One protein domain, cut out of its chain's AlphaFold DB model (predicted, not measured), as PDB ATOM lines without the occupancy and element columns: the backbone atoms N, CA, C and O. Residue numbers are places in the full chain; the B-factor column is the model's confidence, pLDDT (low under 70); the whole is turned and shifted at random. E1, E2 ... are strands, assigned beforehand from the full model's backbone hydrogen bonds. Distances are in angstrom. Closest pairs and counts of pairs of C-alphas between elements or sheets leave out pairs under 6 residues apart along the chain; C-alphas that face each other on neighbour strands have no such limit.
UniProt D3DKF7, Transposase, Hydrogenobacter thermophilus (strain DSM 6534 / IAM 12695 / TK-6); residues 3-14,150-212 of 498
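This is residues 3 to 14 and 150 to 212 of the 498 residues of the protein "Transposase" of Hydrogenobacter thermophilus (strain DSM 6534 / IAM 12695 / TK-6) (UniProt D3DKF7). Two antiparallel sheets are partly face to face as a sandwich, their strands crossed at 70 degrees: a larger, twisted sheet of E1, E7, E6 and E2, and a small three-strand sheet of E3, E4 and E5 over part of it. The first residues of E1 and the last of E7 reach past the small sheet at one end of the longest axis. The printed part has 75 residues with seven named strands, E1 to E7 in order along the chain, and no named helix; the class is all strand. The sheet orders are E1 - E7 - E6 - E2 and E3 - E4 - E5. The whole is compact, with a radius of gyration of the C-alphas of 12.3 A, yet elongated, spanning 38 by 25 by 22 A.

E1, residues 3 to 11, is an edge strand and the antiparallel neighbour of E7, residues 200 to 211, at 156 degrees; N 6 and O 207 are 2.9 A apart, within hydrogen-bond range. E2, residues 150 to 155, is the other edge strand, antiparallel to E6, residues 189 to 197, with N 153 and O 194 3.0 A apart. E6 and E7 form a hairpin, with N 195 and O 202 2.9 A apart. E3, residues 160 to 163, E4, residues 166 to 170, and E5, residues 176 to 180, form a meander, each strand the antiparallel neighbour of the one before. In its two hairpins, N 161 and O 168 are 2.9 A apart, and N 167 and O 179 2.8 A. Between the sheets, the closest C-alphas of E3 and E6 are those of Phe 160 and Val 192, 7.6 A apart. E4 and E6 are near each other, with 5 pairs of C-alphas within 10 A. E5 and E7 are only just apart, at 8.3 A.

E1 begins at C-alpha 3, (-32.768, -46.002, -24.704), and is 25.8 A long. E2 is 17.0 A long and begins at C-alpha 150, (-49.677, -61.823, -6.422). E3, E4 and E5 are shorter. E6 is 22.3 A long. E7, the longest strand, is 31.8 A long, bends by 51 degrees at residue 208 and ends at C-alpha 211, (-30.741, -40.861, -21.563).

The two C-alphas farthest apart are those of Asn 173 and Glu 212, 42.1 A. Residues 15 to 149 are not printed; C-alphas 14 and 150 are 19.6 A apart across this cut. Of the links printed whole, E5 to E6 is short and the others are tight. The mean pLDDT of the printed part is 89.2; residue 3 and residues 211 to 212 are under 70.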
ATOM      1  N   SER A   3     -31.347 -45.889 -25.061       64.94
ATOM      2  CA  SER A   3     -32.768 -46.002 -24.704       64.94
ATOM      3  C   SER A   3     -32.909 -46.963 -23.529       64.94
ATOM      4  O   SER A   3     -32.587 -48.150 -23.625       64.94
ATOM      5  N   SER A   4     -33.376 -46.448 -22.393       72.19
ATOM      6  CA  SER A   4     -33.591 -47.245 -21.190       72.19
ATOM      7  C   SER A   4     -35.078 -47.366 -20.880       72.19
ATOM      8  O   SER A   4     -35.767 -46.367 -20.659       72.19
ATOM      9  N   LYS A   5     -35.567 -48.605 -20.740       81.62
ATOM     10  CA  LYS A   5     -36.925 -48.867 -20.244       81.62
ATOM     11  C   LYS A   5     -37.009 -48.575 -18.753       81.62
ATOM     12  O   LYS A   5     -36.354 -49.224 -17.937       81.62
ATOM     13  N   ARG A   6     -37.856 -47.621 -18.387       84.31
ATOM     14  CA  ARG A   6     -38.156 -47.254 -17.001       84.31
ATOM     15  C   ARG A   6     -39.574 -47.661 -16.637       84.31
ATOM     16  O   ARG A   6     -40.415 -47.891 -17.502       84.31
ATOM     17  N   VAL A   7     -39.824 -47.783 -15.334       88.38
ATOM     18  CA  VAL A   7     -41.130 -48.176 -14.798       88.38
ATOM     19  C   VAL A   7     -41.610 -47.140 -13.795       88.38
ATOM     20  O   VAL A   7     -40.968 -46.923 -12.769       88.38
ATOM     21  N   LEU A   8     -42.771 -46.542 -14.057       88.50
ATOM     22  CA  LEU A   8     -43.499 -45.717 -13.097       88.50
ATOM     23  C   LEU A   8     -44.623 -46.556 -12.487       88.50
ATOM     24  O   LEU A   8     -45.486 -47.051 -13.202       88.50
ATOM     25  N   THR A   9     -44.618 -46.736 -11.166       89.88
ATOM     26  CA  THR A   9     -45.650 -47.519 -10.467       89.88
ATOM     27  C   THR A   9     -46.671 -46.599  -9.807       89.88
ATOM     28  O   THR A   9     -46.328 -45.835  -8.909       89.88
ATOM     29  N   ILE A  10     -47.941 -46.729 -10.185       90.44
ATOM     30  CA  ILE A  10     -49.059 -45.960  -9.632       90.44
ATOM     31  C   ILE A  10     -50.015 -46.904  -8.896       90.44
ATOM     32  O   ILE A  10     -50.467 -47.908  -9.444       90.44
ATOM     33  N   ARG A  11     -50.352 -46.595  -7.638       91.00
ATOM     34  CA  ARG A  11     -51.355 -47.362  -6.875       91.00
ATOM     35  C   ARG A  11     -52.758 -46.998  -7.360       91.00
ATOM     36  O   ARG A  11     -53.122 -45.828  -7.415       91.00
ATOM     37  N   VAL A  12     -53.584 -48.003  -7.637       92.81
ATOM     38  CA  VAL A  12     -54.993 -47.803  -7.998       92.81
ATOM     39  C   VAL A  12     -55.786 -47.436  -6.742       92.81
ATOM     40  O   VAL A  12     -55.994 -48.272  -5.862       92.81
ATOM     41  N   GLY A  13     -56.222 -46.179  -6.652       89.69
ATOM     42  CA  GLY A  13     -57.116 -45.678  -5.602       89.69
ATOM     43  C   GLY A  13     -58.604 -45.872  -5.930       89.69
ATOM     44  O   GLY A  13     -58.969 -46.052  -7.087       89.69
ATOM     45  N   GLY A  14     -59.467 -45.803  -4.908       90.62
ATOM     46  CA  GLY A  14     -60.930 -45.887  -5.042       90.62
ATOM     47  C   GLY A  14     -61.490 -47.318  -5.093       90.62
ATOM     48  O   GLY A  14     -60.987 -48.178  -5.818       90.62
ATOM     49  N   ASN A 150     -50.572 -62.454  -5.469       87.12
ATOM     50  CA  ASN A 150     -49.677 -61.823  -6.422       87.12
ATOM     51  C   ASN A 150     -50.016 -62.336  -7.820       87.12
ATOM     52  O   ASN A 150     -49.971 -63.548  -8.055       87.12
ATOM     53  N   PHE A 151     -50.386 -61.429  -8.714       93.50
ATOM     54  CA  PHE A 151     -50.642 -61.725 -10.117       93.50
ATOM     55  C   PHE A 151     -50.474 -60.455 -10.938       93.50
ATOM     56  O   PHE A 151     -50.869 -59.379 -10.495       93.50
ATOM     57  N   SER A 152     -49.906 -60.568 -12.130       95.44
ATOM     58  CA  SER A 152     -49.728 -59.421 -13.009       95.44
ATOM     59  C   SER A 152     -49.916 -59.808 -14.455       95.44
ATOM     60  O   SER A 152     -49.464 -60.878 -14.861       95.44
ATOM     61  N   VAL A 153     -50.495 -58.901 -15.229       96.25
ATOM     62  CA  VAL A 153     -50.633 -59.025 -16.676       96.25
ATOM     63  C   VAL A 153     -50.070 -57.767 -17.321       96.25
ATOM     64  O   VAL A 153     -50.263 -56.672 -16.797       96.25
ATOM     65  N   GLU A 154     -49.347 -57.924 -18.422       95.00
ATOM     66  CA  GLU A 154     -48.837 -56.805 -19.210       95.00
ATOM     67  C   GLU A 154     -49.650 -56.671 -20.495       95.00
ATOM     68  O   GLU A 154     -49.956 -57.662 -21.162       95.00
ATOM     69  N   GLY A 155     -50.032 -55.441 -20.800       91.88
ATOM     70  CA  GLY A 155     -50.736 -55.033 -21.999       91.88
ATOM     71  C   GLY A 155     -49.810 -54.223 -22.896       91.88
ATOM     72  O   GLY A 155     -48.976 -53.453 -22.420       91.88
ATOM     73  N   ASN A 156     -49.945 -54.430 -24.201       90.38
ATOM     74  CA  ASN A 156     -49.222 -53.677 -25.223       90.38
ATOM     75  C   ASN A 156     -49.949 -52.357 -25.541       90.38
ATOM     76  O   ASN A 156     -50.979 -52.054 -24.936       90.38
ATOM     77  N   ALA A 157     -49.442 -51.610 -26.522       89.38
ATOM     78  CA  ALA A 157     -50.017 -50.339 -26.966       89.38
ATOM     79  C   ALA A 157     -51.523 -50.407 -27.304       89.38
ATOM     80  O   ALA A 157     -52.231 -49.434 -27.102       89.38
ATOM     81  N   ASN A 158     -52.059 -51.569 -27.697       91.81
ATOM     82  CA  ASN A 158     -53.489 -51.735 -28.006       91.81
ATOM     83  C   ASN A 158     -54.387 -51.831 -26.759       91.81
ATOM     84  O   ASN A 158     -55.610 -51.930 -26.863       91.81
ATOM     85  N   THR A 159     -53.799 -51.866 -25.561       93.44
ATOM     86  CA  THR A 159     -54.539 -51.966 -24.295       93.44
ATOM     87  C   THR A 159     -54.706 -50.630 -23.590       93.44
ATOM     88  O   THR A 159     -55.375 -50.583 -22.557       93.44
ATOM     89  N   PHE A 160     -54.130 -49.548 -24.109       94.75
ATOM     90  CA  PHE A 160     -54.241 -48.231 -23.502       94.75
ATOM     91  C   PHE A 160     -54.150 -47.107 -24.537       94.75
ATOM     92  O   PHE A 160     -53.660 -47.306 -25.640       94.75
ATOM     93  N   LYS A 161     -54.602 -45.916 -24.153       94.62
ATOM     94  CA  LYS A 161     -54.421 -44.670 -24.902       94.62
ATOM     95  C   LYS A 161     -53.857 -43.605 -23.964       94.62
ATOM     96  O   LYS A 161     -54.314 -43.496 -22.825       94.62
ATOM     97  N   GLN A 162     -52.851 -42.869 -24.420       91.38
ATOM     98  CA  GLN A 162     -52.285 -41.726 -23.703       91.38
ATOM     99  C   GLN A 162     -52.968 -40.455 -24.212       91.38
ATOM    100  O   GLN A 162     -52.964 -40.196 -25.412       91.38
ATOM    101  N   GLU A 163     -53.602 -39.709 -23.310       89.88
ATOM    102  CA  GLU A 163     -54.351 -38.484 -23.601       89.88
ATOM    103  C   GLU A 163     -53.905 -37.394 -22.620       89.88
ATOM    104  O   GLU A 163     -54.350 -37.369 -21.470       89.88
ATOM    105  N   GLY A 164     -52.992 -36.523 -23.060       85.56
ATOM    106  CA  GLY A 164     -52.422 -35.463 -22.227       85.56
ATOM    107  C   GLY A 164     -51.838 -36.004 -20.917       85.56
ATOM    108  O   GLY A 164     -50.948 -36.853 -20.921       85.56
ATOM    109  N   ASP A 165     -52.390 -35.551 -19.788       87.81
ATOM    110  CA  ASP A 165     -51.979 -35.933 -18.432       87.81
ATOM    111  C   ASP A 165     -52.575 -37.268 -17.944       87.81
ATOM    112  O   ASP A 165     -52.510 -37.586 -16.752       87.81
ATOM    113  N   LYS A 166     -53.203 -38.059 -18.825       91.88
ATOM    114  CA  LYS A 166     -53.919 -39.287 -18.453       91.88
ATOM    115  C   LYS A 166     -53.568 -40.467 -19.347       91.88
ATOM    116  O   LYS A 166     -53.338 -40.352 -20.545       91.88
ATOM    117  N   LEU A 167     -53.627 -41.650 -18.744       93.69
ATOM    118  CA  LEU A 167     -53.598 -42.933 -19.429       93.69
ATOM    119  C   LEU A 167     -54.950 -43.633 -19.261       93.69
ATOM    120  O   LEU A 167     -55.396 -43.885 -18.135       93.69
ATOM    121  N   ILE A 168     -55.602 -43.962 -20.373       96.00
ATOM    122  CA  ILE A 168     -56.867 -44.698 -20.415       96.00
ATOM    123  C   ILE A 168     -56.565 -46.150 -20.759       96.00
ATOM    124  O   ILE A 168     -56.264 -46.473 -21.900       96.00
ATOM    125  N   ILE A 169     -56.655 -47.039 -19.775       96.81
ATOM    126  CA  ILE A 169     -56.347 -48.463 -19.936       96.81
ATOM    127  C   ILE A 169     -57.645 -49.237 -20.163       96.81
ATOM    128  O   ILE A 169     -58.536 -49.227 -19.309       96.81
ATOM    129  N   LYS A 170     -57.745 -49.949 -21.287       96.06
ATOM    130  CA  LYS A 170     -58.848 -50.864 -21.598       96.06
ATOM    131  C   LYS A 170     -58.793 -52.071 -20.665       96.06
ATOM    132  O   LYS A 170     -57.771 -52.749 -20.563       96.06
ATOM    133  N   LEU A 171     -59.902 -52.335 -19.977       95.06
ATOM    134  CA  LEU A 171     -60.077 -53.493 -19.106       95.06
ATOM    135  C   LEU A 171     -60.836 -54.598 -19.854       95.06
ATOM    136  O   LEU A 171     -60.232 -55.286 -20.668       95.06
ATOM    137  N   ARG A 172     -62.134 -54.758 -19.582       93.12
ATOM    138  CA  ARG A 172     -63.028 -55.772 -20.167       93.12
ATOM    139  C   ARG A 172     -64.420 -55.200 -20.392       93.12
ATOM    140  O   ARG A 172     -64.808 -54.311 -19.629       93.12
ATOM    141  N   ASN A 173     -65.175 -55.728 -21.352       90.44
ATOM    142  CA  ASN A 173     -66.574 -55.370 -21.614       90.44
ATOM    143  C   ASN A 173     -66.749 -53.848 -21.769       90.44
ATOM    144  O   ASN A 173     -67.554 -53.239 -21.066       90.44
ATOM    145  N   GLY A 174     -65.886 -53.211 -22.568       88.00
ATOM    146  CA  GLY A 174     -65.888 -51.753 -22.767       88.00
ATOM    147  C   GLY A 174     -65.549 -50.907 -21.528       88.00
ATOM    148  O   GLY A 174     -65.697 -49.691 -21.561       88.00
ATOM    149  N   LYS A 175     -65.096 -51.503 -20.414       93.56
ATOM    150  CA  LYS A 175     -64.693 -50.758 -19.208       93.56
ATOM    151  C   LYS A 175     -63.243 -50.303 -19.300       93.56
ATOM    152  O   LYS A 175     -62.381 -51.039 -19.776       93.56
ATOM    153  N   TYR A 176     -62.966 -49.139 -18.719       95.44
ATOM    154  CA  TYR A 176     -61.639 -48.527 -18.705       95.44
ATOM    155  C   TYR A 176     -61.182 -48.167 -17.287       95.44
ATOM    156  O   TYR A 176     -61.993 -47.955 -16.380       95.44
ATOM    157  N   LEU A 177     -59.867 -48.075 -17.107       96.38
ATOM    158  CA  LEU A 177     -59.216 -47.476 -15.950       96.38
ATOM    159  C   LEU A 177     -58.505 -46.197 -16.396       96.38
ATOM    160  O   LEU A 177     -57.580 -46.259 -17.198       96.38
ATOM    161  N   LYS A 178     -58.911 -45.057 -15.838       94.94
ATOM    162  CA  LYS A 178     -58.215 -43.778 -16.019       94.94
ATOM    163  C   LYS A 178     -57.140 -43.624 -14.944       94.94
ATOM    164  O   LYS A 178     -57.437 -43.747 -13.750       94.94
ATOM    165  N   VAL A 179     -55.909 -43.359 -15.364       93.44
ATOM    166  CA  VAL A 179     -54.743 -43.145 -14.499       93.44
ATOM    167  C   VAL A 179     -54.178 -41.764 -14.790       93.44
ATOM    168  O   VAL A 179     -53.903 -41.459 -15.943       93.44
ATOM    169  N   LYS A 180     -54.017 -40.931 -13.760       91.69
ATOM    170  CA  LYS A 180     -53.378 -39.617 -13.896       91.69
ATOM    171  C   LYS A 180     -51.860 -39.794 -13.921       91.69
ATOM    172  O   LYS A 180     -51.320 -40.493 -13.062       91.69
ATOM    173  N   LEU A 181     -51.210 -39.193 -14.904       91.31
ATOM    174  CA  LEU A 181     -49.763 -39.145 -15.046       91.31
ATOM    175  C   LEU A 181     -49.192 -37.999 -14.189       91.31
ATOM    176  O   LEU A 181     -49.930 -37.083 -13.812       91.31
ATOM    177  N   PRO A 182     -47.900 -38.051 -13.820       87.25
ATOM    178  CA  PRO A 182     -47.223 -36.914 -13.205       87.25
ATOM    179  C   PRO A 182     -47.343 -35.657 -14.074       87.25
ATOM    180  O   PRO A 182     -47.479 -35.763 -15.295       87.25
ATOM    181  N   LYS A 183     -47.264 -34.477 -13.444       83.44
ATOM    182  CA  LYS A 183     -47.102 -33.221 -14.188       83.44
ATOM    183  C   LYS A 183     -45.876 -33.346 -15.102       83.44
ATOM    184  O   LYS A 183     -44.893 -33.973 -14.707       83.44
ATOM    185  N   ASP A 184     -45.996 -32.825 -16.318       80.81
ATOM    186  CA  ASP A 184     -44.927 -32.780 -17.325       80.81
ATOM    187  C   ASP A 184     -44.413 -34.156 -17.793       80.81
ATOM    188  O   ASP A 184     -43.313 -34.291 -18.327       80.81
ATOM    189  N   PHE A 185     -45.217 -35.216 -17.631       85.31
ATOM    190  CA  PHE A 185     -44.895 -36.528 -18.187       85.31
ATOM    191  C   PHE A 185     -45.137 -36.551 -19.707       85.31
ATOM    192  O   PHE A 185     -46.235 -36.861 -20.169       85.31
ATOM    193  N   SER A 186     -44.095 -36.251 -20.484       82.81
ATOM    194  CA  SER A 186     -44.116 -36.235 -21.957       82.81
ATOM    195  C   SER A 186     -43.629 -37.536 -22.612       82.81
ATOM    196  O   SER A 186     -43.650 -37.669 -23.833       82.81
ATOM    197  N   LEU A 187     -43.199 -38.522 -21.819       88.00
ATOM    198  CA  LEU A 187     -42.576 -39.745 -22.331       88.00
ATOM    199  C   LEU A 187     -43.610 -40.727 -22.903       88.00
ATOM    200  O   LEU A 187     -44.706 -40.907 -22.360       88.00
ATOM    201  N   ARG A 188     -43.233 -41.416 -23.986       87.69
ATOM    202  CA  ARG A 188     -44.073 -42.432 -24.630       87.69
ATOM    203  C   ARG A 188     -44.117 -43.706 -23.788       87.69
ATOM    204  O   ARG A 188     -43.104 -44.376 -23.574       87.69
ATOM    205  N   VAL A 189     -45.318 -44.088 -23.362       91.12
ATOM    206  CA  VAL A 189     -45.556 -45.376 -22.694       91.12
ATOM    207  C   VAL A 189     -45.535 -46.500 -23.736       91.12
ATOM    208  O   VAL A 189     -46.287 -46.475 -24.709       91.12
ATOM    209  N   SER A 190     -44.681 -47.504 -23.537       91.69
ATOM    210  CA  SER A 190     -44.529 -48.666 -24.422       91.69
ATOM    211  C   SER A 190     -45.392 -49.855 -23.993       91.69
ATOM    212  O   SER A 190     -45.926 -50.580 -24.840       91.69
ATOM    213  N   SER A 191     -45.581 -50.059 -22.688       94.25
ATOM    214  CA  SER A 191     -46.486 -51.082 -22.157       94.25
ATOM    215  C   SER A 191     -47.053 -50.700 -20.792       94.25
ATOM    216  O   SER A 191     -46.518 -49.853 -20.074       94.25
ATOM    217  N   VAL A 192     -48.159 -51.341 -20.418       95.50
ATOM    218  CA  VAL A 192     -48.795 -51.155 -19.111       95.50
ATOM    219  C   VAL A 192     -48.949 -52.499 -18.430       95.50
ATOM    220  O   VAL A 192     -49.486 -53.438 -19.007       95.50
ATOM    221  N   ARG A 193     -48.541 -52.607 -17.168       96.81
ATOM    222  CA  ARG A 193     -48.710 -53.824 -16.378       96.81
ATOM    223  C   ARG A 193     -49.643 -53.591 -15.198       96.81
ATOM    224  O   ARG A 193     -49.336 -52.854 -14.267       96.81
ATOM    225  N   LEU A 194     -50.774 -54.292 -15.210       97.00
ATOM    226  CA  LEU A 194     -51.708 -54.342 -14.089       97.00
ATOM    227  C   LEU A 194     -51.223 -55.388 -13.087       97.00
ATOM    228  O   LEU A 194     -50.949 -56.529 -13.463       97.00
ATOM    229  N   LYS A 195     -51.130 -55.021 -11.807       94.38
ATOM    230  CA  LYS A 195     -50.633 -55.900 -10.743       94.38
ATOM    231  C   LYS A 195     -51.586 -55.971  -9.568       94.38
ATOM    232  O   LYS A 195     -51.994 -54.948  -9.034       94.38
ATOM    233  N   LEU A 196     -51.831 -57.186  -9.104       91.00
ATOM    234  CA  LEU A 196     -52.386 -57.512  -7.803       91.00
ATOM    235  C   LEU A 196     -51.239 -57.854  -6.858       91.00
ATOM    236  O   LEU A 196     -50.449 -58.741  -7.168       91.00
ATOM    237  N   PHE A 197     -51.175 -57.193  -5.702       85.31
ATOM    238  CA  PHE A 197     -50.240 -57.533  -4.631       85.31
ATOM    239  C   PHE A 197     -50.921 -57.371  -3.262       85.31
ATOM    240  O   PHE A 197     -51.231 -56.261  -2.830       85.31
ATOM    241  N   GLY A 198     -51.184 -58.485  -2.578       81.00
ATOM    242  CA  GLY A 198     -52.052 -58.533  -1.401       81.00
ATOM    243  C   GLY A 198     -53.471 -58.061  -1.742       81.00
ATOM    244  O   GLY A 198     -54.128 -58.615  -2.626       81.00
ATOM    245  N   ASN A 199     -53.927 -57.007  -1.061       76.56
ATOM    246  CA  ASN A 199     -55.197 -56.329  -1.353       76.56
ATOM    247  C   ASN A 199     -55.047 -55.087  -2.239       76.56
ATOM    248  O   ASN A 199     -56.048 -54.466  -2.603       76.56
ATOM    249  N   ASP A 200     -53.817 -54.726  -2.597       85.25
ATOM    250  CA  ASP A 200     -53.548 -53.556  -3.412       85.25
ATOM    251  C   ASP A 200     -53.403 -53.890  -4.886       85.25
ATOM    252  O   ASP A 200     -53.061 -55.004  -5.289       85.25
ATOM    253  N   LEU A 201     -53.679 -52.867  -5.683       92.25
ATOM    254  CA  LEU A 201     -53.592 -52.902  -7.124       92.25
ATOM    255  C   LEU A 201     -52.684 -51.780  -7.592       92.25
ATOM    256  O   LEU A 201     -52.765 -50.660  -7.079       92.25
ATOM    257  N   TYR A 202     -51.840 -52.092  -8.563       93.50
ATOM    258  CA  TYR A 202     -50.880 -51.160  -9.132       93.50
ATOM    259  C   TYR A 202     -50.949 -51.199 -10.651       93.50
ATOM    260  O   TYR A 202     -51.277 -52.228 -11.247       93.50
ATOM    261  N   VAL A 203     -50.620 -50.063 -11.245       95.50
ATOM    262  CA  VAL A 203     -50.355 -49.898 -12.664       95.50
ATOM    263  C   VAL A 203     -48.887 -49.537 -12.787       95.50
ATOM    264  O   VAL A 203     -48.458 -48.496 -12.301       95.50
ATOM    265  N   ASP A 204     -48.126 -50.415 -13.408       94.94
ATOM    266  CA  ASP A 204     -46.775 -50.135 -13.862       94.94
ATOM    267  C   ASP A 204     -46.860 -49.588 -15.287       94.94
ATOM    268  O   ASP A 204     -47.357 -50.277 -16.177       94.94
ATOM    269  N   LEU A 205     -46.365 -48.378 -15.509       93.50
ATOM    270  CA  LEU A 205     -46.186 -47.797 -16.830       93.50
ATOM    271  C   LEU A 205     -44.744 -48.041 -17.245       93.50
ATOM    272  O   LEU A 205     -43.832 -47.546 -16.581       93.50
ATOM    273  N   VAL A 206     -44.545 -48.812 -18.307       91.94
ATOM    274  CA  VAL A 206     -43.235 -48.992 -18.925       91.94
ATOM    275  C   VAL A 206     -43.102 -47.933 -20.000       91.94
ATOM    276  O   VAL A 206     -43.934 -47.862 -20.900       91.94
ATOM    277  N   TYR A 207     -42.083 -47.095 -19.896       90.06
ATOM    278  CA  TYR A 207     -41.810 -46.034 -20.857       90.06
ATOM    279  C   TYR A 207     -40.337 -46.054 -21.229       90.06
ATOM    280  O   TYR A 207     -39.489 -46.520 -20.459       90.06
ATOM    281  N   GLU A 208     -40.053 -45.591 -22.433       84.19
ATOM    282  CA  GLU A 208     -38.687 -45.417 -22.902       84.19
ATOM    283  C   GLU A 208     -38.264 -43.989 -22.598       84.19
ATOM    284  O   GLU A 208     -39.012 -43.038 -22.824       84.19
ATOM    285  N   GLN A 209     -37.090 -43.865 -21.994       81.00
ATOM    286  CA  GLN A 209     -36.445 -42.586 -21.799       81.00
ATOM    287  C   GLN A 209     -35.095 -42.662 -22.486       81.00
ATOM    288  O   GLN A 209     -34.265 -43.509 -22.131       81.00
ATOM    289  N   GLU A 210     -34.900 -41.781 -23.456       76.19
ATOM    290  CA  GLU A 210     -33.575 -41.493 -23.972       76.19
ATOM    291  C   GLU A 210     -32.793 -40.827 -22.854       76.19
ATOM    292  O   GLU A 210     -33.227 -39.842 -22.250       76.19
ATOM    293  N   VAL A 211     -31.681 -41.452 -22.496       67.25
ATOM    294  CA  VAL A 211     -30.741 -40.861 -21.563       67.25
ATOM    295  C   VAL A 211     -29.486 -40.567 -22.355       67.25
ATOM    296  O   VAL A 211     -28.807 -41.483 -22.831       67.25
ATOM    297  N   GLU A 212     -29.198 -39.281 -22.520       65.94
ATOM    298  CA  GLU A 212     -27.858 -38.854 -22.885       65.94
ATOM    299  C   GLU A 212     -26.941 -39.226 -21.725       65.94
ATOM    300  O   GLU A 212     -27.154 -38.814 -20.579       65.94
TER     301      GLU A 212